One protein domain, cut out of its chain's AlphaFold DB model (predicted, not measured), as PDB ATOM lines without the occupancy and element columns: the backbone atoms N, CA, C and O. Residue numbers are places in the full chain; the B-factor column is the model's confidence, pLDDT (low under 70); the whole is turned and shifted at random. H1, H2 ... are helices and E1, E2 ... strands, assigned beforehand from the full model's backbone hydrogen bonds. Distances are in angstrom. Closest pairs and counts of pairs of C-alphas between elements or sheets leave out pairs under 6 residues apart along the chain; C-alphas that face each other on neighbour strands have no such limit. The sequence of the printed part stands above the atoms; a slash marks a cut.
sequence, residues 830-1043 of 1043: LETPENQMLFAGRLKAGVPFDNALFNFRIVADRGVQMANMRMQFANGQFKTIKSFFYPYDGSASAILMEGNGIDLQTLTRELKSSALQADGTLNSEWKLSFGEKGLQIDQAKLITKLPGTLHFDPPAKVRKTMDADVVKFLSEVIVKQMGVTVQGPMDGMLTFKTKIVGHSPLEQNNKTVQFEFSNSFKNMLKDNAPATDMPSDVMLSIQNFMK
ATOM      1  N   LEU A 830      15.623  15.300  10.126       90.12
ATOM      2  CA  LEU A 830      14.348  15.984  10.377       90.12
ATOM      3  C   LEU A 830      14.098  16.190  11.882       90.12
ATOM      4  O   LEU A 830      14.056  15.223  12.640       90.12
ATOM      5  N   GLU A 831      13.868  17.436  12.304       94.94
ATOM      6  CA  GLU A 831      13.569  17.803  13.697       94.94
ATOM      7  C   GLU A 831      12.574  18.960  13.804       94.94
ATOM      8  O   GLU A 831      12.547  19.854  12.955       94.94
ATOM      9  N   THR A 832      11.830  19.008  14.912       97.06
ATOM     10  CA  THR A 832      11.029  20.179  15.303       97.06
ATOM     11  C   THR A 832      11.343  20.614  16.737       97.06
ATOM     12  O   THR A 832      11.718  19.780  17.566       97.06
ATOM     13  N   PRO A 833      11.074  21.883  17.104       96.31
ATOM     14  CA  PRO A 833      10.971  22.288  18.503       96.31
ATOM     15  C   PRO A 833       9.913  21.476  19.266       96.31
ATOM     16  O   PRO A 833       9.084  20.775  18.676       96.31
ATOM     17  N   GLU A 834       9.909  21.600  20.594       94.44
ATOM     18  CA  GLU A 834       8.853  21.022  21.428       94.44
ATOM     19  C   GLU A 834       7.485  21.681  21.170       94.44
ATOM     20  O   GLU A 834       7.402  22.811  20.686       94.44
ATOM     21  N   ASN A 835       6.409  20.985  21.547       93.19
ATOM     22  CA  ASN A 835       5.035  21.497  21.563       93.19
ATOM     23  C   ASN A 835       4.484  22.001  20.213       93.19
ATOM     24  O   ASN A 835       3.694  22.944  20.180       93.19
ATOM     25  N   GLN A 836       4.855  21.362  19.098       96.12
ATOM     26  CA  GLN A 836       4.195  21.606  17.811       96.12
ATOM     27  C   GLN A 836       2.738  21.139  17.876       96.12
ATOM     28  O   GLN A 836       2.467  20.051  18.385       96.12
ATOM     29  N   MET A 837       1.811  21.942  17.349       95.44
ATOM     30  CA  MET A 837       0.383  21.618  17.321       95.44
ATOM     31  C   MET A 837      -0.089  21.312  15.904       95.44
ATOM     32  O   MET A 837       0.193  22.056  14.965       95.44
ATOM     33  N   LEU A 838      -0.843  20.226  15.768       95.38
ATOM     34  CA  LEU A 838      -1.457  19.795  14.516       95.38
ATOM     35  C   LEU A 838      -2.874  19.305  14.816       95.38
ATOM     36  O   LEU A 838      -3.082  18.593  15.795       95.38
ATOM     37  N   PHE A 839      -3.847  19.694  14.001       95.69
ATOM     38  CA  PHE A 839      -5.250  19.321  14.166       95.69
ATOM     39  C   PHE A 839      -5.705  18.489  12.972       95.69
ATOM     40  O   PHE A 839      -5.460  18.888  11.843       95.69
ATOM     41  N   ALA A 840      -6.388  17.372  13.194       94.88
ATOM     42  CA  ALA A 840      -7.151  16.665  12.174       94.88
ATOM     43  C   ALA A 840      -8.637  16.745  12.524       94.88
ATOM     44  O   ALA A 840      -9.037  16.339  13.615       94.88
ATOM     45  N   GLY A 841      -9.461  17.214  11.583       91.50
ATOM     46  CA  GLY A 841     -10.919  17.191  11.733       91.50
ATOM     47  C   GLY A 841     -11.443  15.783  12.025       91.50
ATOM     48  O   GLY A 841     -12.348  15.630  12.843       91.50
ATOM     49  N   ARG A 842     -10.816  14.750  11.439       90.31
ATOM     50  CA  ARG A 842     -11.096  13.342  11.742       90.31
ATOM     51  C   ARG A 842      -9.871  12.433  11.597       90.31
ATOM     52  O   ARG A 842      -9.113  12.533  10.630       90.31
ATOM     53  N   LEU A 843      -9.735  11.501  12.540       91.69
ATOM     54  CA  LEU A 843      -8.795  10.379  12.552       91.69
ATOM     55  C   LEU A 843      -9.590   9.070  12.612       91.69
ATOM     56  O   LEU A 843     -10.372   8.861  13.534       91.69
ATOM     57  N   LYS A 844      -9.372   8.161  11.663       86.69
ATOM     58  CA  LYS A 844     -10.026   6.848  11.614       86.69
ATOM     59  C   LYS A 844      -8.980   5.743  11.742       86.69
ATOM     60  O   LYS A 844      -8.211   5.477  10.822       86.69
ATOM     61  N   ALA A 845      -8.970   5.101  12.907       82.31
ATOM     62  CA  ALA A 845      -8.090   3.984  13.258       82.31
ATOM     63  C   ALA A 845      -8.941   2.851  13.858       82.31
ATOM     64  O   ALA A 845      -8.936   2.616  15.062       82.31
ATOM     65  N   GLY A 846      -9.805   2.247  13.035       77.44
ATOM     66  CA  GLY A 846     -10.889   1.350  13.476       77.44
ATOM     67  C   GLY A 846     -12.056   2.078  14.166       77.44
ATOM     68  O   GLY A 846     -13.216   1.799  13.868       77.44
ATOM     69  N   VAL A 847     -11.751   3.064  15.012       81.12
ATOM     70  CA  VAL A 847     -12.685   4.041  15.595       81.12
ATOM     71  C   VAL A 847     -12.561   5.377  14.835       81.12
ATOM     72  O   VAL A 847     -11.430   5.811  14.593       81.12
ATOM     73  N   PRO A 848     -13.673   6.029  14.436       85.69
ATOM     74  CA  PRO A 848     -13.679   7.355  13.827       85.69
ATOM     75  C   PRO A 848     -13.703   8.428  14.924       85.69
ATOM     76  O   PRO A 848     -14.754   8.779  15.450       85.69
ATOM     77  N   PHE A 849     -12.529   8.924  15.293       90.00
ATOM     78  CA  PHE A 849     -12.392  10.040  16.217       90.00
ATOM     79  C   PHE A 849     -12.474  11.373  15.470       90.00
ATOM     80  O   PHE A 849     -11.774  11.579  14.479       90.00
ATOM     81  N   ASP A 850     -13.274  12.300  15.980       91.50
ATOM     82  CA  ASP A 850     -13.383  13.670  15.484       91.50
ATOM     83  C   ASP A 850     -12.492  14.627  16.297       91.50
ATOM     84  O   ASP A 850     -12.102  14.335  17.433       91.50
ATOM     85  N   ASN A 851     -12.188  15.794  15.724       92.31
ATOM     86  CA  ASN A 851     -11.503  16.912  16.385       92.31
ATOM     87  C   ASN A 851     -10.179  16.512  17.076       92.31
ATOM     88  O   ASN A 851      -9.926  16.858  18.235       92.31
ATOM     89  N   ALA A 852      -9.332  15.754  16.376       94.06
ATOM     90  CA  ALA A 852      -8.086  15.220  16.910       94.06
ATOM     91  C   ALA A 852      -6.967  16.280  16.921       94.06
ATOM     92  O   ALA A 852      -6.426  16.646  15.881       94.06
ATOM     93  N   LEU A 853      -6.592  16.757  18.107       96.00
ATOM     94  CA  LEU A 853      -5.485  17.685  18.337       96.00
ATOM     95  C   LEU A 853      -4.258  16.933  18.871       96.00
ATOM     96  O   LEU A 853      -4.308  16.307  19.934       96.00
ATOM     97  N   PHE A 854      -3.143  17.046  18.157       95.50
ATOM     98  CA  PHE A 854      -1.843  16.476  18.502       95.50
ATOM     99  C   PHE A 854      -0.904  17.577  18.994       95.50
ATOM    100  O   PHE A 854      -0.771  18.615  18.348       95.50
ATOM    101  N   ASN A 855      -0.216  17.329  20.105       96.81
ATOM    102  CA  ASN A 855       0.918  18.118  20.572       96.81
ATOM    103  C   ASN A 855       2.155  17.206  20.585       96.81
ATOM    104  O   ASN A 855       2.209  16.229  21.341       96.81
ATOM    105  N   PHE A 856       3.131  17.510  19.730       96.38
ATOM    106  CA  PHE A 856       4.243  16.616  19.418       96.38
ATOM    107  C   PHE A 856       5.581  17.346  19.234       96.38
ATOM    108  O   PHE A 856       5.657  18.576  19.184       96.38
ATOM    109  N   ARG A 857       6.650  16.558  19.098       96.75
ATOM    110  CA  ARG A 857       7.899  16.964  18.446       96.75
ATOM    111  C   ARG A 857       8.485  15.831  17.618       96.75
ATOM    112  O   ARG A 857       8.311  14.662  17.965       96.75
ATOM    113  N   ILE A 858       9.221  16.175  16.572       95.00
ATOM    114  CA  ILE A 858      10.057  15.239  15.819       95.00
ATOM    115  C   ILE A 858      11.480  15.316  16.363       95.00
ATOM    116  O   ILE A 858      12.007  16.412  16.554       95.00
ATOM    117  N   VAL A 859      12.091  14.161  16.617       94.62
ATOM    118  CA  VAL A 859      13.469  14.047  17.099       94.62
ATOM    119  C   VAL A 859      14.297  13.265  16.085       94.62
ATOM    120  O   VAL A 859      13.918  12.138  15.741       94.62
ATOM    121  N   ALA A 860      15.433  13.837  15.667       90.06
ATOM    122  CA  ALA A 860      16.317  13.260  14.661       90.06
ATOM    123  C   ALA A 860      16.635  11.800  14.969       90.06
ATOM    124  O   ALA A 860      16.924  11.447  16.117       90.06
ATOM    125  N   ASP A 861      16.547  10.971  13.929       86.31
ATOM    126  CA  ASP A 861      16.949   9.560  13.893       86.31
ATOM    127  C   ASP A 861      16.310   8.656  14.966       86.31
ATOM    128  O   ASP A 861      16.645   7.478  15.075       86.31
ATOM    129  N   ARG A 862      15.349   9.180  15.740       89.94
ATOM    130  CA  ARG A 862      14.615   8.450  16.776       89.94
ATOM    131  C   ARG A 862      13.147   8.281  16.407       89.94
ATOM    132  O   ARG A 862      12.653   7.161  16.467       89.94
ATOM    133  N   GLY A 863      12.442   9.360  16.053       89.94
ATOM    134  CA  GLY A 863      10.996   9.315  15.801       89.94
ATOM    135  C   GLY A 863      10.210  10.509  16.345       89.94
ATOM    136  O   GLY A 863      10.757  11.575  16.634       89.94
ATOM    137  N   VAL A 864       8.899  10.322  16.495       92.44
ATOM    138  CA  VAL A 864       7.945  11.357  16.922       92.44
ATOM    139  C   VAL A 864       7.593  11.176  18.396       92.44
ATOM    140  O   VAL A 864       7.012  10.167  18.788       92.44
ATOM    141  N   GLN A 865       7.876  12.172  19.231       94.75
ATOM    142  CA  GLN A 865       7.380  12.200  20.605       94.75
ATOM    143  C   GLN A 865       6.018  12.891  20.652       94.75
ATOM    144  O   GLN A 865       5.920  14.081  20.363       94.75
ATOM    145  N   MET A 866       4.986  12.172  21.086       94.81
ATOM    146  CA  MET A 866       3.672  12.739  21.374       94.81
ATOM    147  C   MET A 866       3.642  13.183  22.840       94.81
ATOM    148  O   MET A 866       3.698  12.354  23.750       94.81
ATOM    149  N   ALA A 867       3.587  14.492  23.086       95.69
ATOM    150  CA  ALA A 867       3.516  15.043  24.438       95.69
ATOM    151  C   ALA A 867       2.100  14.897  25.007       95.69
ATOM    152  O   ALA A 867       1.933  14.442  26.138       95.69
ATOM    153  N   ASN A 868       1.085  15.238  24.209       94.69
ATOM    154  CA  ASN A 868      -0.301  14.860  24.461       94.69
ATOM    155  C   ASN A 868      -1.117  14.819  23.164       94.69
ATOM    156  O   ASN A 868      -0.783  15.470  22.180       94.69
ATOM    157  N   MET A 869      -2.212  14.072  23.190       95.19
ATOM    158  CA  MET A 869      -3.188  13.985  22.109       95.19
ATOM    159  C   MET A 869      -4.589  14.063  22.718       95.19
ATOM    160  O   MET A 869      -4.811  13.503  23.797       95.19
ATOM    161  N   ARG A 870      -5.518  14.760  22.060       95.81
ATOM    162  CA  ARG A 870      -6.932  14.897  22.457       95.81
ATOM    163  C   ARG A 870      -7.830  14.690  21.247       95.81
ATOM    164  O   ARG A 870      -7.453  15.109  20.162       95.81
ATOM    165  N   MET A 871      -8.983  14.059  21.418       95.38
ATOM    166  CA  MET A 871      -9.937  13.771  20.339       95.38
ATOM    167  C   MET A 871     -11.319  13.438  20.913       95.38
ATOM    168  O   MET A 871     -11.469  13.298  22.129       95.38
ATOM    169  N   GLN A 872     -12.328  13.303  20.059       93.12
ATOM    170  CA  GLN A 872     -13.722  13.109  20.455       93.12
ATOM    171  C   GLN A 872     -14.321  11.879  19.773       93.12
ATOM    172  O   GLN A 872     -14.023  11.604  18.618       93.12
ATOM    173  N   PHE A 873     -15.161  11.126  20.482       90.38
ATOM    174  CA  PHE A 873     -15.943  10.032  19.894       90.38
ATOM    175  C   PHE A 873     -17.191   9.760  20.739       90.38
ATOM    176  O   PHE A 873     -17.101   9.667  21.965       90.38
ATOM    177  N   ALA A 874     -18.353   9.656  20.081       88.69
ATOM    178  CA  ALA A 874     -19.668   9.513  20.713       88.69
ATOM    179  C   ALA A 874     -19.871  10.492  21.894       88.69
ATOM    180  O   ALA A 874     -20.123  10.081  23.024       88.69
ATOM    181  N   ASN A 875     -19.672  11.792  21.637       88.81
ATOM    182  CA  ASN A 875     -19.677  12.916  22.598       88.81
ATOM    183  C   ASN A 875     -18.643  12.851  23.749       88.81
ATOM    184  O   ASN A 875     -18.422  13.857  24.428       88.81
ATOM    185  N   GLY A 876     -17.957  11.722  23.939       91.81
ATOM    186  CA  GLY A 876     -16.899  11.555  24.930       91.81
ATOM    187  C   GLY A 876     -15.589  12.224  24.518       91.81
ATOM    188  O   GLY A 876     -15.236  12.274  23.339       91.81
ATOM    189  N   GLN A 877     -14.843  12.709  25.511       94.81
ATOM    190  CA  GLN A 877     -13.525  13.319  25.329       94.81
ATOM    191  C   GLN A 877     -12.430  12.292  25.620       94.81
ATOM    192  O   GLN A 877     -12.330  11.786  26.741       94.81
ATOM    193  N   PHE A 878     -11.583  12.020  24.633       95.12
ATOM    194  CA  PHE A 878     -10.437  11.124  24.735       95.12
ATOM    195  C   PHE A 878      -9.142  11.925  24.814       95.12
ATOM    196  O   PHE A 878      -8.959  12.899  24.083       95.12
ATOM    197  N   LYS A 879      -8.214  11.508  25.677       96.38
ATOM    198  CA  LYS A 879      -6.864  12.080  25.752       96.38
ATOM    199  C   LYS A 879      -5.828  11.041  26.169       96.38
ATOM    200  O   LYS A 879      -6.146  10.059  26.833       96.38
ATOM    201  N   THR A 880      -4.566  11.291  25.847       95.81
ATOM    202  CA  THR A 880      -3.426  10.532  26.391       95.81
ATOM    203  C   THR A 880      -3.231  10.788  27.885       95.81
ATOM    204  O   THR A 880      -3.227  11.943  28.312       95.81
ATOM    205  N   ILE A 881      -2.986   9.728  28.660       95.00
ATOM    206  CA  ILE A 881      -2.693   9.784  30.105       95.00
ATOM    207  C   ILE A 881      -1.252  10.258  30.358       95.00
ATOM    208  O   ILE A 881      -0.986  10.996  31.303       95.00
ATOM    209  N   LYS A 882      -0.316   9.846  29.498       92.81
ATOM    210  CA  LYS A 882       1.101  10.232  29.536       92.81
ATOM    211  C   LYS A 882       1.638  10.437  28.122       92.81
ATOM    212  O   LYS A 882       1.059   9.922  27.165       92.81
ATOM    213  N   SER A 883       2.761  11.141  28.006       92.69
ATOM    214  CA  SER A 883       3.496  11.227  26.747       92.69
ATOM    215  C   SER A 883       4.019   9.852  26.320       92.69
ATOM    216  O   SER A 883       4.323   8.989  27.151       92.69
ATOM    217  N   PHE A 884       4.112   9.641  25.011       92.62
ATOM    218  CA  PHE A 884       4.650   8.420  24.417       92.62
ATOM    219  C   PHE A 884       5.553   8.760  23.230       92.62
ATOM    220  O   PHE A 884       5.553   9.882  22.720       92.62
ATOM    221  N   PHE A 885       6.355   7.788  22.812       90.81
ATOM    222  CA  PHE A 885       7.288   7.938  21.704       90.81
ATOM    223  C   PHE A 885       6.915   6.973  20.586       90.81
ATOM    224  O   PHE A 885       6.724   5.795  20.864       90.81
ATOM    225  N   TYR A 886       6.795   7.451  19.353       88.06
ATOM    226  CA  TYR A 886       6.610   6.631  18.163       88.06
ATOM    227  C   TYR A 886       7.943   6.561  17.403       88.06
ATOM    228  O   TYR A 886       8.322   7.554  16.773       88.06
ATOM    229  N   PRO A 887       8.689   5.452  17.505       86.81
ATOM    230  CA  PRO A 887      10.009   5.342  16.905       86.81
ATOM    231  C   PRO A 887       9.933   5.025  15.405       86.81
ATOM    232  O   PRO A 887       9.005   4.360  14.941       86.81
ATOM    233  N   TYR A 888      10.916   5.497  14.634       83.06
ATOM    234  CA  TYR A 888      10.945   5.301  13.176       83.06
ATOM    235  C   TYR A 888      11.170   3.847  12.742       83.06
ATOM    236  O   TYR A 888      10.786   3.481  11.636       83.06
ATOM    237  N   ASP A 889      11.759   3.017  13.603       81.69
ATOM    238  CA  ASP A 889      11.945   1.580  13.368       81.69
ATOM    239  C   ASP A 889      10.647   0.760  13.521       81.69
ATOM    240  O   ASP A 889      10.653  -0.451  13.307       81.69
ATOM    241  N   GLY A 890       9.535   1.405  13.893       76.50
ATOM    242  CA  GLY A 890       8.247   0.753  14.125       76.50
ATOM    243  C   GLY A 890       8.187  -0.081  15.408       76.50
ATOM    244  O   GLY A 890       7.207  -0.802  15.605       76.50
ATOM    245  N   SER A 891       9.192  -0.004  16.288       80.25
ATOM    246  CA  SER A 891       9.206  -0.767  17.537       80.25
ATOM    247  C   SER A 891       8.033  -0.397  18.457       80.25
ATOM    248  O   SER A 891       7.587   0.752  18.550       80.25
ATOM    249  N   ALA A 892       7.479  -1.417  19.115       75.31
ATOM    250  CA  ALA A 892       6.205  -1.309  19.812       75.31
ATOM    251  C   ALA A 892       6.272  -0.333  20.999       75.31
ATOM    252  O   ALA A 892       7.037  -0.514  21.947       75.31
ATOM    253  N   SER A 893       5.397   0.671  20.975       82.31
ATOM    254  CA  SER A 893       5.272   1.682  22.024       82.31
ATOM    255  C   SER A 893       3.864   1.689  22.606       82.31
ATOM    256  O   SER A 893       2.877   1.677  21.869       82.31
ATOM    257  N   ALA A 894       3.771   1.688  23.938       89.00
ATOM    258  CA  ALA A 894       2.502   1.626  24.652       89.00
ATOM    259  C   ALA A 894       1.864   3.018  24.783       89.00
ATOM    260  O   ALA A 894       2.322   3.862  25.562       89.00
ATOM    261  N   ILE A 895       0.762   3.226  24.069       92.38
ATOM    262  CA  ILE A 895      -0.081   4.416  24.155       92.38
ATOM    263  C   ILE A 895      -1.109   4.182  25.263       92.38
ATOM    264  O   ILE A 895      -1.866   3.214  25.218       92.38
ATOM    265  N   LEU A 896      -1.147   5.070  26.258       94.75
ATOM    266  CA  LEU A 896      -2.162   5.045  27.313       94.75
ATOM    267  C   LEU A 896      -3.129   6.210  27.116       94.75
ATOM    268  O   LEU A 896      -2.699   7.365  27.117       94.75
ATOM    269  N   MET A 897      -4.418   5.917  26.971       95.44
ATOM    270  CA  MET A 897      -5.481   6.908  26.787       95.44
ATOM    271  C   MET A 897      -6.617   6.702  27.788       95.44
ATOM    272  O   MET A 897      -6.955   5.572  28.127       95.44
ATOM    273  N   GLU A 898      -7.241   7.795  28.214       96.12
ATOM    274  CA  GLU A 898      -8.529   7.781  28.906       96.12
ATOM    275  C   GLU A 898      -9.596   8.428  28.014       96.12
ATOM    276  O   GLU A 898      -9.324   9.418  27.331       96.12
ATOM    277  N   GLY A 899     -10.804   7.871  28.017       95.38
ATOM    278  CA  GLY A 899     -11.994   8.439  27.385       95.38
ATOM    279  C   GLY A 899     -13.058   8.701  28.442       95.38
ATOM    280  O   GLY A 899     -13.455   7.770  29.139       95.38
ATOM    281  N   ASN A 900     -13.515   9.942  28.579       94.44
ATOM    282  CA  ASN A 900     -14.460  10.364  29.616       94.44
ATOM    283  C   ASN A 900     -15.791  10.818  29.013       94.44
ATOM    284  O   ASN A 900     -15.800  11.592  28.055       94.44
ATOM    285  N   GLY A 901     -16.905  10.407  29.626       91.88
ATOM    286  CA  GLY A 901     -18.245  10.870  29.244       91.88
ATOM    287  C   GLY A 901     -18.706  10.395  27.864       91.88
ATOM    288  O   GLY A 901     -19.394  11.136  27.173       91.88
ATOM    289  N   ILE A 902     -18.312   9.186  27.455       92.31
ATOM    290  CA  ILE A 902     -18.763   8.562  26.206       92.31
ATOM    291  C   ILE A 902     -20.262   8.284  26.331       92.31
ATOM    292  O   ILE A 902     -20.677   7.544  27.227       92.31
ATOM    293  N   ASP A 903     -21.061   8.869  25.448       90.25
ATOM    294  CA  ASP A 903     -22.517   8.766  25.455       90.25
ATOM    295  C   ASP A 903     -22.982   7.464  24.787       90.25
ATOM    296  O   ASP A 903     -22.744   7.233  23.596       90.25
ATOM    297  N   LEU A 904     -23.657   6.598  25.549       88.88
ATOM    298  CA  LEU A 904     -24.119   5.293  25.066       88.88
ATOM    299  C   LEU A 904     -25.189   5.415  23.976       88.88
ATOM    300  O   LEU A 904     -25.195   4.621  23.029       88.88
ATOM    301  N   GLN A 905     -26.051   6.427  24.058       89.44
ATOM    302  CA  GLN A 905     -27.107   6.640  23.070       89.44
ATOM    303  C   GLN A 905     -26.520   7.030  21.708       89.44
ATOM    304  O   GLN A 905     -26.955   6.558  20.659       89.44
ATOM    305  N   THR A 906     -25.496   7.879  21.690       87.88
ATOM    306  CA  THR A 906     -24.736   8.218  20.480       87.88
ATOM    307  C   THR A 906     -23.926   7.022  19.988       87.88
ATOM    308  O   THR A 906     -24.016   6.687  18.810       87.88
ATOM    309  N   LEU A 907     -23.229   6.302  20.875       86.44
ATOM    310  CA  LEU A 907     -22.458   5.112  20.499       86.44
ATOM    311  C   LEU A 907     -23.329   4.037  19.824       86.44
ATOM    312  O   LEU A 907     -22.928   3.486  18.803       86.44
ATOM    313  N   THR A 908     -24.524   3.757  20.353       85.50
ATOM    314  CA  THR A 908     -25.467   2.806  19.736       85.50
ATOM    315  C   THR A 908     -26.078   3.326  18.437       85.50
ATOM    316  O   THR A 908     -26.238   2.549  17.498       85.50
ATOM    317  N   ARG A 909     -26.339   4.636  18.309       84.31
ATOM    318  CA  ARG A 909     -26.771   5.244  17.036       84.31
ATOM    319  C   ARG A 909     -25.717   5.144  15.940       84.31
ATOM    320  O   ARG A 909     -26.099   4.974  14.783       84.31
ATOM    321  N   GLU A 910     -24.433   5.186  16.280       80.44
ATOM    322  CA  GLU A 910     -23.338   4.957  15.332       80.44
ATOM    323  C   GLU A 910     -23.190   3.481  14.920       80.44
ATOM    324  O   GLU A 910     -22.516   3.194  13.932       80.44
ATOM    325  N   LEU A 911     -23.853   2.524  15.581       80.75
ATOM    326  CA  LEU A 911     -23.842   1.127  15.139       80.75
ATOM    327  C   LEU A 911     -24.713   0.912  13.885       80.75
ATOM    328  O   LEU A 911     -25.811   1.456  13.747       80.75
ATOM    329  N   LYS A 912     -24.279   0.018  12.986       77.12
ATOM    330  CA  LYS A 912     -25.039  -0.460  11.809       77.12
ATOM    331  C   LYS A 912     -26.244  -1.348  12.168       77.12
ATOM    332  O   LYS A 912     -26.879  -1.896  11.273       77.12
ATOM    333  N   SER A 913     -26.553  -1.532  13.452       71.50
ATOM    334  CA  SER A 913     -27.641  -2.386  13.927       71.50
ATOM    335  C   SER A 913     -28.565  -1.620  14.865       71.50
ATOM    336  O   SER A 913     -28.106  -1.046  15.844       71.50
ATOM    337  N   SER A 914     -29.870  -1.671  14.597       76.25
ATOM    338  CA  SER A 914     -30.920  -1.171  15.495       76.25
ATOM    339  C   SER A 914     -31.255  -2.134  16.640       76.25
ATOM    340  O   SER A 914     -32.105  -1.814  17.466       76.25
ATOM    341  N   ALA A 915     -30.615  -3.310  16.683       81.25
ATOM    342  CA  ALA A 915     -30.859  -4.342  17.687       81.25
ATOM    343  C   ALA A 915     -30.470  -3.912  19.106       81.25
ATOM    344  O   ALA A 915     -30.952  -4.510  20.057       81.25
ATOM    345  N   LEU A 916     -29.581  -2.923  19.251       83.62
ATOM    346  CA  LEU A 916     -29.061  -2.453  20.530       83.62
ATOM    347  C   LEU A 916     -29.390  -0.971  20.720       83.62
ATOM    348  O   LEU A 916     -29.005  -0.141  19.898       83.62
ATOM    349  N   GLN A 917     -30.036  -0.647  21.833       88.25
ATOM    350  CA  GLN A 917     -30.241   0.715  22.317       88.25
ATOM    351  C   GLN A 917     -29.728   0.787  23.755       88.25
ATOM    352  O   GLN A 917     -29.946  -0.132  24.545       88.25
ATOM    353  N   ALA A 918     -29.015   1.857  24.093       87.56
ATOM    354  CA  ALA A 918     -28.456   2.047  25.424       87.56
ATOM    355  C   ALA A 918     -28.474   3.528  25.800       87.56
ATOM    356  O   ALA A 918     -28.249   4.381  24.944       87.56
ATOM    357  N   ASP A 919     -28.688   3.810  27.079       88.38
ATOM    358  CA  ASP A 919     -28.596   5.141  27.676       88.38
ATOM    359  C   ASP A 919     -27.540   5.171  28.794       88.38
ATOM    360  O   ASP A 919     -27.184   4.137  29.368       88.38
ATOM    361  N   GLY A 920     -27.026   6.362  29.094       88.31
ATOM    362  CA  GLY A 920     -26.028   6.602  30.132       88.31
ATOM    363  C   GLY A 920     -24.626   6.877  29.585       88.31
ATOM    364  O   GLY A 920     -24.394   6.989  28.382       88.31
ATOM    365  N   THR A 921     -23.658   7.006  30.496       91.00
ATOM    366  CA  THR A 921     -22.291   7.443  30.162       91.00
ATOM    367  C   THR A 921     -21.227   6.443  30.602       91.00
ATOM    368  O   THR A 921     -21.253   5.934  31.729       91.00
ATOM    369  N   LEU A 922     -20.254   6.191  29.723       91.25
ATOM    370  CA  LEU A 922     -19.058   5.400  30.015       91.25
ATOM    371  C   LEU A 922     -17.835   6.296  30.229       91.25
ATOM    372  O   LEU A 922     -17.601   7.259  29.497       91.25
ATOM    373  N   ASN A 923     -16.998   5.893  31.179       94.19
ATOM    374  CA  ASN A 923     -15.579   6.225  31.182       94.19
ATOM    375  C   ASN A 923     -14.780   5.013  30.686       94.19
ATOM    376  O   ASN A 923     -15.258   3.878  30.737       94.19
ATOM    377  N   SER A 924     -13.561   5.237  30.205       94.12
ATOM    378  CA  SER A 924     -12.718   4.184  29.651       94.12
ATOM    379  C   SER A 924     -11.226   4.456  29.804       94.12
ATOM    380  O   SER A 924     -10.791   5.603  29.752       94.12
ATOM    381  N   GLU A 925     -10.452   3.386  29.931       96.06
ATOM    382  CA  GLU A 925      -8.988   3.375  29.907       96.06
ATOM    383  C   GLU A 925      -8.530   2.419  28.802       96.06
ATOM    384  O   GLU A 925      -9.024   1.295  28.714       96.06
ATOM    385  N   TRP A 926      -7.604   2.859  27.954       94.31
ATOM    386  CA  TRP A 926      -7.116   2.124  26.790       94.31
ATOM    387  C   TRP A 926      -5.593   2.040  26.846       94.31
ATOM    388  O   TRP A 926      -4.905   3.061  26.915       94.31
ATOM    389  N   LYS A 927      -5.074   0.819  26.767       94.38
ATOM    390  CA  LYS A 927      -3.688   0.503  26.439       94.38
ATOM    391  C   LYS A 927      -3.667   0.023  24.993       94.38
ATOM    392  O   LYS A 927      -4.247  -1.015  24.674       94.38
ATOM    393  N   LEU A 928      -3.025   0.802  24.135       91.56
ATOM    394  CA  LEU A 928      -2.834   0.501  22.721       91.56
ATOM    395  C   LEU A 928      -1.347   0.311  22.438       91.56
ATOM    396  O   LEU A 928      -0.499   0.873  23.137       91.56
ATOM    397  N   SER A 929      -1.030  -0.401  21.367       88.12
ATOM    398  CA  SER A 929       0.312  -0.422  20.793       88.12
ATOM    399  C   SER A 929       0.244  -0.497  19.268       88.12
ATOM    400  O   SER A 929      -0.799  -0.815  18.696       88.12
ATOM    401  N   PHE A 930       1.344  -0.171  18.592       79.69
ATOM    402  CA  PHE A 930       1.494  -0.457  17.166       79.69
ATOM    403  C   PHE A 930       2.090  -1.860  17.003       79.69
ATOM    404  O   PHE A 930       3.128  -2.158  17.593       79.69
ATOM    405  N   GLY A 931       1.418  -2.712  16.230       65.81
ATOM    406  CA  GLY A 931       1.910  -4.021  15.792       65.81
ATOM    407  C   GLY A 931       2.057  -4.085  14.269       65.81
ATOM    408  O   GLY A 931       1.779  -3.113  13.567       65.81
ATOM    409  N   GLU A 932       2.435  -5.251  13.738       62.59
ATOM    410  CA  GLU A 932       2.725  -5.460  12.301       62.59
ATOM    411  C   GLU A 932       1.584  -5.068  11.342       62.59
ATOM    412  O   GLU A 932       1.823  -4.815  10.165       62.59
ATOM    413  N   LYS A 933       0.337  -5.035  11.831       63.53
ATOM    414  CA  LYS A 933      -0.871  -4.710  11.049       63.53
ATOM    415  C   LYS A 933      -1.484  -3.349  11.404       63.53
ATOM    416  O   LYS A 933      -2.597  -3.052  10.990       63.53
ATOM    417  N   GLY A 934      -0.766  -2.514  12.157       72.69
ATOM    418  CA  GLY A 934      -1.235  -1.205  12.614       72.69
ATOM    419  C   GLY A 934      -1.620  -1.193  14.094       72.69
ATOM    420  O   GLY A 934      -1.001  -1.863  14.922       72.69
ATOM    421  N   LEU A 935      -2.608  -0.371  14.448       83.50
ATOM    422  CA  LEU A 935      -2.971  -0.095  15.840       83.50
ATOM    423  C   LEU A 935      -3.763  -1.260  16.465       83.50
ATOM    424  O   LEU A 935      -4.824  -1.648  15.971       83.50
ATOM    425  N   GLN A 936      -3.268  -1.796  17.580       87.50
ATOM    426  CA  GLN A 936      -3.924  -2.852  18.351       87.50
ATOM    427  C   GLN A 936      -4.326  -2.372  19.747       87.50
ATOM    428  O   GLN A 936      -3.643  -1.564  20.379       87.50
ATOM    429  N   ILE A 937      -5.449  -2.897  20.232       90.88
ATOM    430  CA  ILE A 937      -5.914  -2.754  21.607       90.88
ATOM    431  C   ILE A 937      -5.289  -3.888  22.419       90.88
ATOM    432  O   ILE A 937      -5.786  -5.016  22.397       90.88
ATOM    433  N   ASP A 938      -4.218  -3.589  23.158       91.88
ATOM    434  CA  ASP A 938      -3.656  -4.517  24.146       91.88
ATOM    435  C   ASP A 938      -4.719  -4.836  25.210       91.88
ATOM    436  O   ASP A 938      -4.905  -5.987  25.597       91.88
ATOM    437  N   GLN A 939      -5.399  -3.785  25.684       93.25
ATOM    438  CA  GLN A 939      -6.502  -3.841  26.636       93.25
ATOM    439  C   GLN A 939      -7.230  -2.491  26.662       93.25
ATOM    440  O   GLN A 939      -6.626  -1.473  26.992       93.25
ATOM    441  N   ALA A 940      -8.537  -2.470  26.412       93.44
ATOM    442  CA  ALA A 940      -9.400  -1.346  26.772       93.44
ATOM    443  C   ALA A 940     -10.427  -1.792  27.811       93.44
ATOM    444  O   ALA A 940     -10.960  -2.896  27.723       93.44
ATOM    445  N   LYS A 941     -10.709  -0.947  28.801       94.88
ATOM    446  CA  LYS A 941     -11.664  -1.193  29.886       94.88
ATOM    447  C   LYS A 941     -12.632  -0.023  29.952       94.88
ATOM    448  O   LYS A 941     -12.222   1.088  30.265       94.88
ATOM    449  N   LEU A 942     -13.905  -0.276  29.677       93.19
ATOM    450  CA  LEU A 942     -14.990   0.696  29.727       93.19
ATOM    451  C   LEU A 942     -15.891   0.390  30.928       93.19
ATOM    452  O   LEU A 942     -16.167  -0.778  31.202       93.19
ATOM    453  N   ILE A 943     -16.336   1.418  31.653       92.44
ATOM    454  CA  ILE A 943     -17.155   1.296  32.869       92.44
ATOM    455  C   ILE A 943     -18.220   2.400  32.886       92.44
ATOM    456  O   ILE A 943     -17.907   3.567  32.652       92.44
ATOM    457  N   THR A 944     -19.469   2.055  33.204       89.31
ATOM    458  CA  THR A 944     -20.553   3.030  33.426       89.31
ATOM    459  C   THR A 944     -20.282   3.937  34.618       89.31
ATOM    460  O   THR A 944     -19.979   3.452  35.710       89.31
ATOM    461  N   LYS A 945     -20.470   5.244  34.426       77.69
ATOM    462  CA  LYS A 945     -20.366   6.264  35.478       77.69
ATOM    463  C   LYS A 945     -21.685   6.489  36.226       77.69
ATOM    464  O   LYS A 945     -21.666   6.823  37.406       77.69
ATOM    465  N   LEU A 946     -22.812   6.317  35.538       71.62
ATOM    466  CA  LEU A 946     -24.170   6.489  36.059       71.62
ATOM    467  C   LEU A 946     -25.038   5.284  35.660       71.62
ATOM    468  O   LEU A 946     -24.709   4.624  34.669       71.62
ATOM    469  N   PRO A 947     -26.132   5.001  36.394       72.81
ATOM    470  CA  PRO A 947     -27.156   4.071  35.935       72.81
ATOM    471  C   PRO A 947     -27.777   4.534  34.613       72.81
ATOM    472  O   PRO A 947     -27.855   5.735  34.356       72.81
ATOM    473  N   GLY A 948     -28.238   3.586  33.804       85.00
ATOM    474  CA  GLY A 948     -28.880   3.837  32.510       85.00
ATOM    475  C   GLY A 948     -29.721   2.639  32.078       85.00
ATOM    476  O   GLY A 948     -29.815   1.653  32.814       85.00
ATOM    477  N   THR A 949     -30.333   2.693  30.899       88.88
ATOM    478  CA  THR A 949     -31.107   1.570  30.346       88.88
ATOM    479  C   THR A 949     -30.362   0.866  29.215       88.88
ATOM    480  O   THR A 949     -29.542   1.458  28.515       88.88
ATOM    481  N   LEU A 950     -30.641  -0.424  29.042       88.75
ATOM    482  CA  LEU A 950     -30.134  -1.247  27.948       88.75
ATOM    483  C   LEU A 950     -31.283  -2.085  27.383       88.75
ATOM    484  O   LEU A 950     -31.911  -2.845  28.117       88.75
ATOM    485  N   HIS A 951     -31.525  -1.963  26.085       89.88
ATOM    486  CA  HIS A 951     -32.499  -2.750  25.337       89.88
ATOM    487  C   HIS A 951     -31.776  -3.453  24.189       89.88
ATOM    488  O   HIS A 951     -31.153  -2.801  23.345       89.88
ATOM    489  N   PHE A 952     -31.834  -4.782  24.161       86.38
ATOM    490  CA  PHE A 952     -31.219  -5.594  23.119       86.38
ATOM    491  C   PHE A 952     -32.197  -6.640  22.579       86.38
ATOM    492  O   PHE A 952     -32.530  -7.607  23.265       86.38
ATOM    493  N   ASP A 953     -32.612  -6.478  21.320       85.62
ATOM    494  CA  ASP A 953     -33.376  -7.477  20.572       85.62
ATOM    495  C   ASP A 953     -32.455  -8.200  19.569       85.62
ATOM    496  O   ASP A 953     -32.257  -7.733  18.442       85.62
ATOM    497  N   PRO A 954     -31.810  -9.320  19.959       78.69
ATOM    498  CA  PRO A 954     -30.837  -9.994  19.108       78.69
ATOM    499  C   PRO A 954     -31.475 -10.512  17.807       78.69
ATOM    500  O   PRO A 954     -32.521 -11.172  17.855       78.69
ATOM    501  N   PRO A 955     -30.805 -10.349  16.645       78.69
ATOM    502  CA  PRO A 955     -31.252 -10.937  15.387       78.69
ATOM    503  C   PRO A 955     -31.508 -12.442  15.525       78.69
ATOM    504  O   PRO A 955     -30.764 -13.137  16.215       78.69
ATOM    505  N   ALA A 956     -32.498 -12.978  14.805       81.06
ATOM    506  CA  ALA A 956     -32.968 -14.361  14.968       81.06
ATOM    507  C   ALA A 956     -31.879 -15.457  14.869       81.06
ATOM    508  O   ALA A 956     -32.060 -16.546  15.408       81.06
ATOM    509  N   LYS A 957     -30.742 -15.188  14.209       76.94
ATOM    510  CA  LYS A 957     -29.566 -16.080  14.206       76.94
ATOM    511  C   LYS A 957     -28.811 -16.074  15.544       76.94
ATOM    512  O   LYS A 957     -28.463 -17.139  16.030       76.94
ATOM    513  N   VAL A 958     -28.612 -14.898  16.147       73.12
ATOM    514  CA  VAL A 958     -27.939 -14.708  17.449       73.12
ATOM    515  C   VAL A 958     -28.837 -15.170  18.600       73.12
ATOM    516  O   VAL A 958     -28.370 -15.818  19.533       73.12
ATOM    517  N   ARG A 959     -30.150 -14.922  18.500       79.44
ATOM    518  CA  ARG A 959     -31.150 -15.359  19.491       79.44
ATOM    519  C   ARG A 959     -31.212 -16.884  19.663       79.44
ATOM    520  O   ARG A 959     -31.614 -17.347  20.719       79.44
ATOM    521  N   LYS A 960     -30.805 -17.657  18.646       81.12
ATOM    522  CA  LYS A 960     -30.707 -19.131  18.693       81.12
ATOM    523  C   LYS A 960     -29.428 -19.655  19.354       81.12
ATOM    524  O   LYS A 960     -29.364 -20.841  19.654       81.12
ATOM    525  N   THR A 961     -28.410 -18.812  19.524       76.75
ATOM    526  CA  THR A 961     -27.095 -19.189  20.075       76.75
ATOM    527  C   THR A 961     -26.820 -18.586  21.453       76.75
ATOM    528  O   THR A 961     -25.811 -18.915  22.065       76.75
ATOM    529  N   MET A 962     -27.683 -17.686  21.929       74.12
ATOM    530  CA  MET A 962     -27.644 -17.151  23.288       74.12
ATOM    531  C   MET A 962     -28.553 -17.955  24.219       74.12
ATOM    532  O   MET A 962     -29.588 -18.471  23.801       74.12
ATOM    533  N   ASP A 963     -28.175 -18.003  25.493       81.38
ATOM    534  CA  ASP A 963     -29.007 -18.528  26.572       81.38
ATOM    535  C   ASP A 963     -30.334 -17.745  26.677       81.38
ATOM    536  O   ASP A 963     -30.356 -16.515  26.561       81.38
ATOM    537  N   ALA A 964     -31.447 -18.455  26.872       81.31
ATOM    538  CA  ALA A 964     -32.785 -17.865  26.862       81.31
ATOM    539  C   ALA A 964     -33.021 -16.872  28.014       81.31
ATOM    540  O   ALA A 964     -33.683 -15.852  27.804       81.31
ATOM    541  N   ASP A 965     -32.446 -17.115  29.195       80.25
ATOM    542  CA  ASP A 965     -32.532 -16.200  30.335       80.25
ATOM    543  C   ASP A 965     -31.632 -14.975  30.132       80.25
ATOM    544  O   ASP A 965     -31.999 -13.870  30.533       80.25
ATOM    545  N   VAL A 966     -30.502 -15.124  29.429       80.88
ATOM    546  CA  VAL A 966     -29.665 -13.986  29.005       80.88
ATOM    547  C   VAL A 966     -30.386 -13.122  27.969       80.88
ATOM    548  O   VAL A 966     -30.391 -11.899  28.106       80.88
ATOM    549  N   VAL A 967     -31.049 -13.719  26.972       81.88
ATOM    550  CA  VAL A 967     -31.878 -12.980  25.996       81.88
ATOM    551  C   VAL A 967     -33.035 -12.258  26.692       81.88
ATOM    552  O   VAL A 967     -33.295 -11.095  26.390       81.88
ATOM    553  N   LYS A 968     -33.715 -12.922  27.633       82.50
ATOM    554  CA  LYS A 968     -34.828 -12.347  28.403       82.50
ATOM    555  C   LYS A 968     -34.377 -11.247  29.369       82.50
ATOM    556  O   LYS A 968     -35.125 -10.306  29.600       82.50
ATOM    557  N   PHE A 969     -33.176 -11.347  29.933       84.88
ATOM    558  CA  PHE A 969     -32.592 -10.264  30.721       84.88
ATOM    559  C   PHE A 969     -32.280  -9.065  29.821       84.88
ATOM    560  O   PHE A 969     -32.773  -7.972  30.067       84.88
ATOM    561  N   LEU A 970     -31.515  -9.275  28.744       85.00
ATOM    562  CA  LEU A 970     -31.028  -8.199  27.876       85.00
ATOM    563  C   LEU A 970     -32.123  -7.493  27.057       85.00
ATOM    564  O   LEU A 970     -31.853  -6.413  26.536       85.00
ATOM    565  N   SER A 971     -33.342  -8.039  26.961       86.31
ATOM    566  CA  SER A 971     -34.439  -7.357  26.268       86.31
ATOM    567  C   SER A 971     -34.819  -6.027  26.917       86.31
ATOM    568  O   SER A 971     -35.194  -5.112  26.198       86.31
ATOM    569  N   GLU A 972     -34.706  -5.884  28.242       89.06
ATOM    570  CA  GLU A 972     -34.804  -4.577  28.905       89.06
ATOM    571  C   GLU A 972     -34.169  -4.631  30.303       89.06
ATOM    572  O   GLU A 972     -34.659  -5.333  31.192       89.06
ATOM    573  N   VAL A 973     -33.079  -3.882  30.499       89.69
ATOM    574  CA  VAL A 973     -32.297  -3.832  31.746       89.69
ATOM    575  C   VAL A 973     -32.158  -2.394  32.231       89.69
ATOM    576  O   VAL A 973     -31.669  -1.530  31.503       89.69
ATOM    577  N   ILE A 974     -32.471  -2.162  33.502       89.81
ATOM    578  CA  ILE A 974     -32.000  -1.005  34.265       89.81
ATOM    579  C   ILE A 974     -30.600  -1.360  34.779       89.81
ATOM    580  O   ILE A 974     -30.422  -2.189  35.679       89.81
ATOM    581  N   VAL A 975     -29.582  -0.790  34.138       89.44
ATOM    582  CA  VAL A 975     -28.168  -1.072  34.387       89.44
ATOM    583  C   VAL A 975     -27.707  -0.288  35.609       89.44
ATOM    584  O   VAL A 975     -27.651   0.938  35.585       89.44
ATOM    585  N   LYS A 976     -27.307  -0.999  36.667       88.62
ATOM    586  CA  LYS A 976     -26.632  -0.415  37.836       88.62
ATOM    587  C   LYS A 976     -25.133  -0.243  37.588       88.62
ATOM    588  O   LYS A 976     -24.539   0.732  38.038       88.62
ATOM    589  N   GLN A 977     -24.518  -1.206  36.904       90.19
ATOM    590  CA  GLN A 977     -23.114  -1.164  36.508       90.19
ATOM    591  C   GLN A 977     -22.897  -2.021  35.258       90.19
ATOM    592  O   GLN A 977     -23.233  -3.201  35.257       90.19
ATOM    593  N   MET A 978     -22.265  -1.476  34.222       89.69
ATOM    594  CA  MET A 978     -21.737  -2.253  33.100       89.69
ATOM    595  C   MET A 978     -20.230  -2.033  32.986       89.69
ATOM    596  O   MET A 978     -19.740  -0.907  33.080       89.69
ATOM    597  N   GLY A 979     -19.502  -3.129  32.789       91.25
ATOM    598  CA  GLY A 979     -18.089  -3.148  32.445       91.25
ATOM    599  C   GLY A 979     -17.880  -3.913  31.144       91.25
ATOM    600  O   GLY A 979     -18.405  -5.015  30.990       91.25
ATOM    601  N   VAL A 980     -17.109  -3.349  30.220       91.06
ATOM    602  CA  VAL A 980     -16.712  -4.007  28.967       91.06
ATOM    603  C   VAL A 980     -15.195  -3.979  28.878       91.06
ATOM    604  O   VAL A 980     -14.594  -2.917  29.034       91.06
ATOM    605  N   THR A 981     -14.561  -5.118  28.614       93.88
ATOM    606  CA  THR A 981     -13.147  -5.159  28.221       93.88
ATOM    607  C   THR A 981     -13.008  -5.563  26.764       93.88
ATOM    608  O   THR A 981     -13.626  -6.544  26.349       93.88
ATOM    609  N   VAL A 982     -12.194  -4.826  26.012       92.25
ATOM    610  CA  VAL A 982     -11.947  -5.030  24.578       92.25
ATOM    611  C   VAL A 982     -10.467  -5.328  24.351       92.25
ATOM    612  O   VAL A 982      -9.613  -4.698  24.978       92.25
ATOM    613  N   GLN A 983     -10.163  -6.270  23.461       92.62
ATOM    614  CA  GLN A 983      -8.799  -6.635  23.071       92.62
ATOM    615  C   GLN A 983      -8.746  -7.053  21.592       92.62
ATOM    616  O   GLN A 983      -9.701  -7.646  21.087       92.62
ATOM    617  N   GLY A 984      -7.628  -6.774  20.915       89.25
ATOM    618  CA  GLY A 984      -7.335  -7.222  19.548       89.25
ATOM    619  C   GLY A 984      -6.965  -6.088  18.573       89.25
ATOM    620  O   GLY A 984      -6.908  -4.923  18.968       89.25
ATOM    621  N   PRO A 985      -6.705  -6.403  17.293       86.12
ATOM    622  CA  PRO A 985      -6.397  -5.414  16.253       86.12
ATOM    623  C   PRO A 985      -7.611  -4.524  15.926       86.12
ATOM    624  O   PRO A 985      -8.712  -5.036  15.723       86.12
ATOM    625  N   MET A 986      -7.425  -3.199  15.837       81.50
ATOM    626  CA  MET A 986      -8.534  -2.251  15.606       81.50
ATOM    627  C   MET A 986      -9.166  -2.357  14.206       81.50
ATOM    628  O   MET A 986     -10.328  -1.991  14.028       81.50
ATOM    629  N   ASP A 987      -8.426  -2.864  13.221       74.75
ATOM    630  CA  ASP A 987      -8.889  -3.120  11.851       74.75
ATOM    631  C   ASP A 987      -9.434  -4.551  11.645       74.75
ATOM    632  O   ASP A 987     -10.123  -4.815  10.657       74.75
ATOM    633  N   GLY A 988      -9.153  -5.461  12.583       81.62
ATOM    634  CA  GLY A 988      -9.477  -6.884  12.505       81.62
ATOM    635  C   GLY A 988     -10.654  -7.302  13.387       81.62
ATOM    636  O   GLY A 988     -11.660  -6.598  13.492       81.62
ATOM    637  N   MET A 989     -10.548  -8.494  13.983       84.50
ATOM    638  CA  MET A 989     -11.518  -9.027  14.945       84.50
ATOM    639  C   MET A 989     -11.131  -8.615  16.364       84.50
ATOM    640  O   MET A 989     -10.040  -8.937  16.829       84.50
ATOM    641  N   LEU A 990     -12.054  -7.948  17.051       86.12
ATOM    642  CA  LEU A 990     -11.940  -7.553  18.448       86.12
ATOM    643  C   LEU A 990     -12.781  -8.477  19.318       86.12
ATOM    644  O   LEU A 990     -13.919  -8.796  18.969       86.12
ATOM    645  N   THR A 991     -12.236  -8.864  20.465       90.12
ATOM    646  CA  THR A 991     -12.924  -9.652  21.487       90.12
ATOM    647  C   THR A 991     -13.449  -8.727  22.575       90.12
ATOM    648  O   THR A 991     -12.694  -7.954  23.164       90.12
ATOM    649  N   PHE A 992     -14.746  -8.827  22.851       88.38
ATOM    650  CA  PHE A 992     -15.479  -8.053  23.842       88.38
ATOM    651  C   PHE A 992     -15.935  -8.986  24.960       88.38
ATOM    652  O   PHE A 992     -16.714  -9.908  24.712       88.38
ATOM    653  N   LYS A 993     -15.497  -8.728  26.194       91.62
ATOM    654  CA  LYS A 993     -16.019  -9.396  27.395       91.62
ATOM    655  C   LYS A 993     -16.864  -8.390  28.161       91.62
ATOM    656  O   LYS A 993     -16.341  -7.384  28.644       91.62
ATOM    657  N   THR A 994     -18.161  -8.649  28.248       88.19
ATOM    658  CA  THR A 994     -19.147  -7.743  28.841       88.19
ATOM    659  C   THR A 994     -19.671  -8.330  30.142       88.19
ATOM    660  O   THR A 994     -20.072  -9.490  30.193       88.19
ATOM    661  N   LYS A 995     -19.707  -7.507  31.191       91.75
ATOM    662  CA  LYS A 995     -20.328  -7.793  32.484       91.75
ATOM    663  C   LYS A 995     -21.353  -6.709  32.789       91.75
ATOM    664  O   LYS A 995     -20.985  -5.545  32.932       91.75
ATOM    665  N   ILE A 996     -22.615  -7.092  32.937       89.56
ATOM    666  CA  ILE A 996     -23.716  -6.196  33.306       89.56
ATOM    667  C   ILE A 996     -24.261  -6.630  34.665       89.56
ATOM    668  O   ILE A 996     -24.515  -7.810  34.897       89.56
ATOM    669  N   VAL A 997     -24.442  -5.660  35.553       91.00
ATOM    670  CA  VAL A 997     -25.139  -5.780  36.833       91.00
ATOM    671  C   VAL A 997     -26.332  -4.836  36.780       91.00
ATOM    672  O   VAL A 997     -26.169  -3.632  36.573       91.00
ATOM    673  N   GLY A 998     -27.531  -5.371  36.953       90.44
ATOM    674  CA  GLY A 998     -28.775  -4.617  36.830       90.44
ATOM    675  C   GLY A 998     -29.985  -5.515  37.027       90.44
ATOM    676  O   GLY A 998     -29.841  -6.689  37.370       90.44
ATOM    677  N   HIS A 999     -31.176  -4.984  36.799       88.56
ATOM    678  CA  HIS A 999     -32.425  -5.738  36.896       88.56
ATOM    679  C   HIS A 999     -33.352  -5.386  35.732       88.56
ATOM    680  O   HIS A 999     -33.237  -4.313  35.142       88.56
ATOM    681  N   SER A1000     -34.265  -6.290  35.388       82.88
ATOM    682  CA  SER A1000     -35.356  -5.956  34.467       82.88
ATOM    683  C   SER A1000     -36.348  -5.009  35.166       82.88
ATOM    684  O   SER A1000     -36.488  -5.110  36.388       82.88
ATOM    685  N   PRO A1001     -37.087  -4.133  34.457       79.44
ATOM    686  CA  PRO A1001     -38.153  -3.325  35.066       79.44
ATOM    687  C   PRO A1001     -39.209  -4.143  35.832       79.44
ATOM    688  O   PRO A1001     -39.861  -3.623  36.732       79.44
ATOM    689  N   LEU A1002     -39.356  -5.432  35.498       74.56
ATOM    690  CA  LEU A1002     -40.288  -6.375  36.127       74.56
ATOM    691  C   LEU A1002     -39.694  -7.145  37.328       74.56
ATOM    692  O   LEU A1002     -40.396  -7.943  37.947       74.56
ATOM    693  N   GLU A1003     -38.417  -6.943  37.669       74.69
ATOM    694  CA  GLU A1003     -37.711  -7.656  38.744       74.69
ATOM    695  C   GLU A1003     -37.051  -6.669  39.725       74.69
ATOM    696  O   GLU A1003     -36.416  -5.706  39.307       74.69
ATOM    697  N   GLN A1004     -37.145  -6.913  41.039       70.81
ATOM    698  CA  GLN A1004     -36.538  -6.025  42.053       70.81
ATOM    699  C   GLN A1004     -35.078  -6.365  42.411       70.81
ATOM    700  O   GLN A1004     -34.365  -5.532  42.968       70.81
ATOM    701  N   ASN A1005     -34.616  -7.582  42.108       83.50
ATOM    702  CA  ASN A1005     -33.281  -8.049  42.488       83.50
ATOM    703  C   ASN A1005     -32.279  -7.893  41.340       83.50
ATOM    704  O   ASN A1005     -32.532  -8.318  40.215       83.50
ATOM    705  N   ASN A1006     -31.100  -7.342  41.644       84.56
ATOM    706  CA  ASN A1006     -30.016  -7.223  40.671       84.56
ATOM    707  C   ASN A1006     -29.455  -8.605  40.303       84.56
ATOM    708  O   ASN A1006     -28.988  -9.343  41.172       84.56
ATOM    709  N   LYS A1007     -29.415  -8.910  39.007       86.75
ATOM    710  CA  LYS A1007     -28.697 -10.044  38.418       86.75
ATOM    711  C   LYS A1007     -27.350  -9.572  37.868       86.75
ATOM    712  O   LYS A1007     -27.177  -8.406  37.514       86.75
ATOM    713  N   THR A1008     -26.383 -10.486  37.803       88.12
ATOM    714  CA  THR A1008     -25.110 -10.275  37.099       88.12
ATOM    715  C   THR A1008     -25.067 -11.199  35.893       88.12
ATOM    716  O   THR A1008     -25.074 -12.415  36.061       88.12
ATOM    717  N   VAL A1009     -24.979 -10.628  34.697       86.38
ATOM    718  CA  VAL A1009     -24.853 -11.363  33.434       86.38
ATOM    719  C   VAL A1009     -23.482 -11.078  32.830       86.38
ATOM    720  O   VAL A1009     -23.016  -9.937  32.829       86.38
ATOM    721  N   GLN A1010     -22.819 -12.126  32.346       86.56
ATOM    722  CA  GLN A1010     -21.518 -12.047  31.683       86.56
ATOM    723  C   GLN A1010     -21.579 -12.794  30.355       86.56
ATOM    724  O   GLN A1010     -22.115 -13.899  30.299       86.56
ATOM    725  N   PHE A1011     -21.036 -12.197  29.299       82.50
ATOM    726  CA  PHE A1011     -20.926 -12.828  27.987       82.50
ATOM    727  C   PHE A1011     -19.710 -12.305  27.224       82.50
ATOM    728  O   PHE A1011     -19.220 -11.200  27.467       82.50
ATOM    729  N   GLU A1012     -19.236 -13.114  26.285       84.00
ATOM    730  CA  GLU A1012     -18.099 -12.812  25.424       84.00
ATOM    731  C   GLU A1012     -18.516 -12.972  23.961       84.00
ATOM    732  O   GLU A1012     -19.193 -13.933  23.599       84.00
ATOM    733  N   PHE A1013     -18.135 -12.015  23.119       82.75
ATOM    734  CA  PHE A1013     -18.347 -12.075  21.676       82.75
ATOM    735  C   PHE A1013     -17.149 -11.469  20.949       82.75
ATOM    736  O   PHE A1013     -16.422 -10.653  21.510       82.75
ATOM    737  N   SER A1014     -16.934 -11.857  19.691       82.62
ATOM    738  CA  SER A1014     -15.895 -11.254  18.853       82.62
ATOM    739  C   SER A1014     -16.478 -10.751  17.536       82.62
ATOM    740  O   SER A1014     -17.297 -11.434  16.922       82.62
ATOM    741  N   ASN A1015     -16.088  -9.547  17.114       76.56
ATOM    742  CA  ASN A1015     -16.564  -8.893  15.889       76.56
ATOM    743  C   ASN A1015     -15.575  -7.798  15.438       76.56
ATOM    744  O   ASN A1015     -14.716  -7.384  16.211       76.56
ATOM    745  N   SER A1016     -15.693  -7.296  14.207       76.25
ATOM    746  CA  SER A1016     -14.849  -6.207  13.692       76.25
ATOM    747  C   SER A1016     -15.522  -4.840  13.829       76.25
ATOM    748  O   SER A1016     -16.643  -4.651  13.350       76.25
ATOM    749  N   PHE A1017     -14.823  -3.854  14.406       68.31
ATOM    750  CA  PHE A1017     -15.344  -2.487  14.601       68.31
ATOM    751  C   PHE A1017     -15.763  -1.825  13.274       68.31
ATOM    752  O   PHE A1017     -16.825  -1.207  13.189       68.31
ATOM    753  N   LYS A1018     -14.996  -2.060  12.199       66.75
ATOM    754  CA  LYS A1018     -15.278  -1.598  10.825       66.75
ATOM    755  C   LYS A1018     -16.611  -2.121  10.267       66.75
ATOM    756  O   LYS A1018     -17.281  -1.457   9.471       66.75
ATOM    757  N   ASN A1019     -17.024  -3.311  10.701       66.25
ATOM    758  CA  ASN A1019     -18.319  -3.887  10.344       66.25
ATOM    759  C   ASN A1019     -19.449  -3.388  11.255       66.25
ATOM    760  O   ASN A1019     -20.609  -3.467  10.859       66.25
ATOM    761  N   MET A1020     -19.121  -2.843  12.429       68.94
ATOM    762  CA  MET A1020     -20.085  -2.383  13.426       68.94
ATOM    763  C   MET A1020     -20.484  -0.910  13.284       68.94
ATOM    764  O   MET A1020     -21.643  -0.630  13.555       68.94
ATOM    765  N   LEU A1021     -19.609   0.007  12.850       74.19
ATOM    766  CA  LEU A1021     -19.899   1.456  12.814       74.19
ATOM    767  C   LEU A1021     -20.350   2.002  11.449       74.19
ATOM    768  O   LEU A1021     -19.833   1.590  10.413       74.19
ATOM    769  N   LYS A1022     -21.276   2.964  11.453       71.50
ATOM    770  CA  LYS A1022     -21.669   3.786  10.295       71.50
ATOM    771  C   LYS A1022     -20.533   4.732   9.880       71.50
ATOM    772  O   LYS A1022     -19.722   5.139  10.705       71.50
ATOM    773  N   ASP A1023     -20.502   5.099   8.601       59.88
ATOM    774  CA  ASP A1023     -19.667   6.194   8.093       59.88
ATOM    775  C   ASP A1023     -20.544   7.455   7.986       59.88
ATOM    776  O   ASP A1023     -21.325   7.593   7.045       59.88
ATOM    777  N   ASN A1024     -20.453   8.347   8.980       53.38
ATOM    778  CA  ASN A1024     -21.253   9.576   9.085       53.38
ATOM    779  C   ASN A1024     -20.448  10.855   8.744       53.38
ATOM    780  O   ASN A1024     -19.220  10.839   8.656       53.38
ATOM    781  N   ALA A1025     -21.154  11.967   8.506       46.44
ATOM    782  CA  ALA A1025     -20.655  13.237   7.942       46.44
ATOM    783  C   ALA A1025     -19.626  13.997   8.842       46.44
ATOM    784  O   ALA A1025     -19.420  13.585   9.986       46.44
ATOM    785  N   PRO A1026     -18.916  15.043   8.352       43.25
ATOM    786  CA  PRO A1026     -17.724  15.593   9.020       43.25
ATOM    787  C   PRO A1026     -18.017  16.550  10.193       43.25
ATOM    788  O   PRO A1026     -19.057  17.205  10.224       43.25
ATOM    789  N   ALA A1027     -17.051  16.660  11.114       48.88
ATOM    790  CA  ALA A1027     -17.007  17.636  12.208       48.88
ATOM    791  C   ALA A1027     -16.135  18.862  11.847       48.88
ATOM    792  O   ALA A1027     -15.206  18.737  11.043       48.88
ATOM    793  N   THR A1028     -16.430  20.039  12.422       54.31
ATOM    794  CA  THR A1028     -16.041  21.323  11.789       54.31
ATOM    795  C   THR A1028     -15.510  22.437  12.712       54.31
ATOM    796  O   THR A1028     -15.361  23.562  12.240       54.31
ATOM    797  N   ASP A1029     -15.169  22.167  13.978       61.22
ATOM    798  CA  ASP A1029     -14.659  23.202  14.905       61.22
ATOM    799  C   ASP A1029     -13.139  23.091  15.138       61.22
ATOM    800  O   ASP A1029     -12.654  22.350  15.997       61.22
ATOM    801  N   MET A1030     -12.366  23.863  14.367       72.62
ATOM    802  CA  MET A1030     -10.908  23.969  14.517       72.62
ATOM    803  C   MET A1030     -10.530  24.835  15.741       72.62
ATOM    804  O   MET A1030     -11.057  25.941  15.882       72.62
ATOM    805  N   PRO A1031      -9.570  24.418  16.594       77.00
ATOM    806  CA  PRO A1031      -9.113  25.216  17.732       77.00
ATOM    807  C   PRO A1031      -8.576  26.602  17.342       77.00
ATOM    808  O   PRO A1031      -7.835  26.745  16.362       77.00
ATOM    809  N   SER A1032      -8.875  27.611  18.170       76.75
ATOM    810  CA  SER A1032      -8.482  29.015  17.963       76.75
ATOM    811  C   SER A1032      -6.991  29.201  17.707       76.75
ATOM    812  O   SER A1032      -6.613  29.980  16.838       76.75
ATOM    813  N   ASP A1033      -6.145  28.467  18.426       73.25
ATOM    814  CA  ASP A1033      -4.690  28.632  18.373       73.25
ATOM    815  C   ASP A1033      -4.116  28.088  17.058       73.25
ATOM    816  O   ASP A1033      -3.185  28.662  16.489       73.25
ATOM    817  N   VAL A1034      -4.728  27.025  16.520       76.75
ATOM    818  CA  VAL A1034      -4.386  26.475  15.201       76.75
ATOM    819  C   VAL A1034      -4.811  27.469  14.120       76.75
ATOM    820  O   VAL A1034      -3.985  27.859  13.293       76.75
ATOM    821  N   MET A1035      -6.041  27.984  14.188       78.31
ATOM    822  CA  MET A1035      -6.524  29.018  13.267       78.31
ATOM    823  C   MET A1035      -5.667  30.297  13.319       78.31
ATOM    824  O   MET A1035      -5.329  30.849  12.272       78.31
ATOM    825  N   LEU A1036      -5.242  30.739  14.508       78.62
ATOM    826  CA  LEU A1036      -4.345  31.884  14.682       78.62
ATOM    827  C   LEU A1036      -2.958  31.618  14.076       78.62
ATOM    828  O   LEU A1036      -2.392  32.504  13.435       78.62
ATOM    829  N   SER A1037      -2.408  30.409  14.235       77.75
ATOM    830  CA  SER A1037      -1.118  30.050  13.630       77.75
ATOM    831  C   SER A1037      -1.174  30.072  12.098       77.75
ATOM    832  O   SER A1037      -0.285  30.649  11.472       77.75
ATOM    833  N   ILE A1038      -2.259  29.568  11.496       83.94
ATOM    834  CA  ILE A1038      -2.512  29.639  10.047       83.94
ATOM    835  C   ILE A1038      -2.653  31.102   9.600       83.94
ATOM    836  O   ILE A1038      -1.980  31.527   8.663       83.94
ATOM    837  N   GLN A1039      -3.450  31.917  10.301       80.62
ATOM    838  CA  GLN A1039      -3.589  33.350   9.997       80.62
ATOM    839  C   GLN A1039      -2.262  34.115  10.094       80.62
ATOM    840  O   GLN A1039      -2.037  35.042   9.322       80.62
ATOM    841  N   ASN A1040      -1.381  33.747  11.026       79.62
ATOM    842  CA  ASN A1040      -0.058  34.356  11.165       79.62
ATOM    843  C   ASN A1040       0.955  33.832  10.135       79.62
ATOM    844  O   ASN A1040       1.908  34.540   9.835       79.62
ATOM    845  N   PHE A1041       0.749  32.643   9.561       82.94
ATOM    846  CA  PHE A1041       1.516  32.166   8.405       82.94
ATOM    847  C   PHE A1041       1.088  32.854   7.099       82.94
ATOM    848  O   PHE A1041       1.921  33.069   6.220       82.94
ATOM    849  N   MET A1042      -0.194  33.197   6.953       78.19
ATOM    850  CA  MET A1042      -0.716  33.886   5.762       78.19
ATOM    851  C   MET A1042      -0.387  35.389   5.725       78.19
ATOM    852  O   MET A1042      -0.557  36.015   4.680       78.19
ATOM    853  N   LYS A1043       0.087  35.949   6.845       73.31
ATOM    854  CA  LYS A1043       0.733  37.268   6.939       73.31
ATOM    855  C   LYS A1043       2.239  37.162   6.660       73.31
ATOM    856  O   LYS A1043       2.790  38.173   6.186       73.31
TER     857      LYS A1043
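Overview. This is residues 830 to 1043 of the 1043 residues of the protein "DctA-YdbH domain-containing protein" of Alphaproteobacteria bacterium (UniProt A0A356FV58). A long, twisted antiparallel sheet of thirteen strands rolls into an open trough, with the hairpin of E1 and E2 folding over until E1 reaches E9 at Ala 845. H2 sits at one end of the trough beside E10 and E13; H3 sits where the trough is open, near E2 and E12, and the chain then runs on to H4 beside E1, whose residues 1038 to 1041 stick out. The printed part has 214 residues, with the order E1 E2 E3 E4 E5 E6 H1 E7 E8 E9 E10 H2 E11 E12 E13 H3 H4, and is mostly strand. It is elongated, spanning 65 by 35 by 27 A, and only just compact, close to loose, with a radius of gyration of the C-alphas of 19.9 A.

Along the chain. The strands are E1, residues 836 to 845, beginning at C-alpha 836 (4.195, 21.606, 17.811); E2, 847 to 859, 28.0 A long; E3, 863 to 873; E4, 876 to 880; E5, 884 to 887; E6, 895 to 903; E7, 916 to 918; E8, 921 to 931, 30.4 A; E9, 934 to 944; E10, 948 to 952; E11, 973 to 985, 30.2 A; E12, 990 to 999; and E13, 1007 to 1015. The helices are H1, 904 to 909; H2, 964 to 970; H3, 1017 to 1020; and H4, 1032 to 1041, 14.2 A, ending at C-alpha 1041 (1.516, 32.166, 8.405).

Arrangement. The sheet is branched. E2 lies on one side of E3, with N 855 and O 868 2.8 A apart; E4 and E5 lie on the other, with N 871 to O 878 at 2.9 A and N 864 to O 886 at 2.8 A. E1, E2, E3 and E4 form a meander, each strand the antiparallel neighbour of the one before, as do E11, E12 and E13. E6 and E8 are neighbours, with N 897 and O 926 2.9 A apart. E9 and E10 lie on one side of E11, with N 940 to O 982 at 2.9 A and N 950 to O 973 at 2.9 A; E12 lies on the other, with N 979 to O 995 at 2.8 A. E11 bends by 92 degrees at residue 976. E7 is an edge strand beside E10, with N 917 and O 951 2.9 A apart. H1 stands at the sheet's level, with a height of 1.8 A. H2 is on the sheet at a height of 8.0 A and touches E10, the closest C-alphas being those of Phe 952 and Leu 970, 5.4 A apart. H3 and H4 only graze the sheet. In H1, H2 and H4 every O i to N i+4 pair is within hydrogen-bond range; H3 is too short for one.

Size, cuts and confidence. The C-alphas of Ala 964 and Lys 1043, the two farthest apart, are 67.5 A apart. The printed part has no cut; the links E10 to H2 and H3 to H4 are long. Mean pLDDT of the printed part is 85.1, with residues 931 to 933, 1017 to 1020 and 1023 to 1029 under 70.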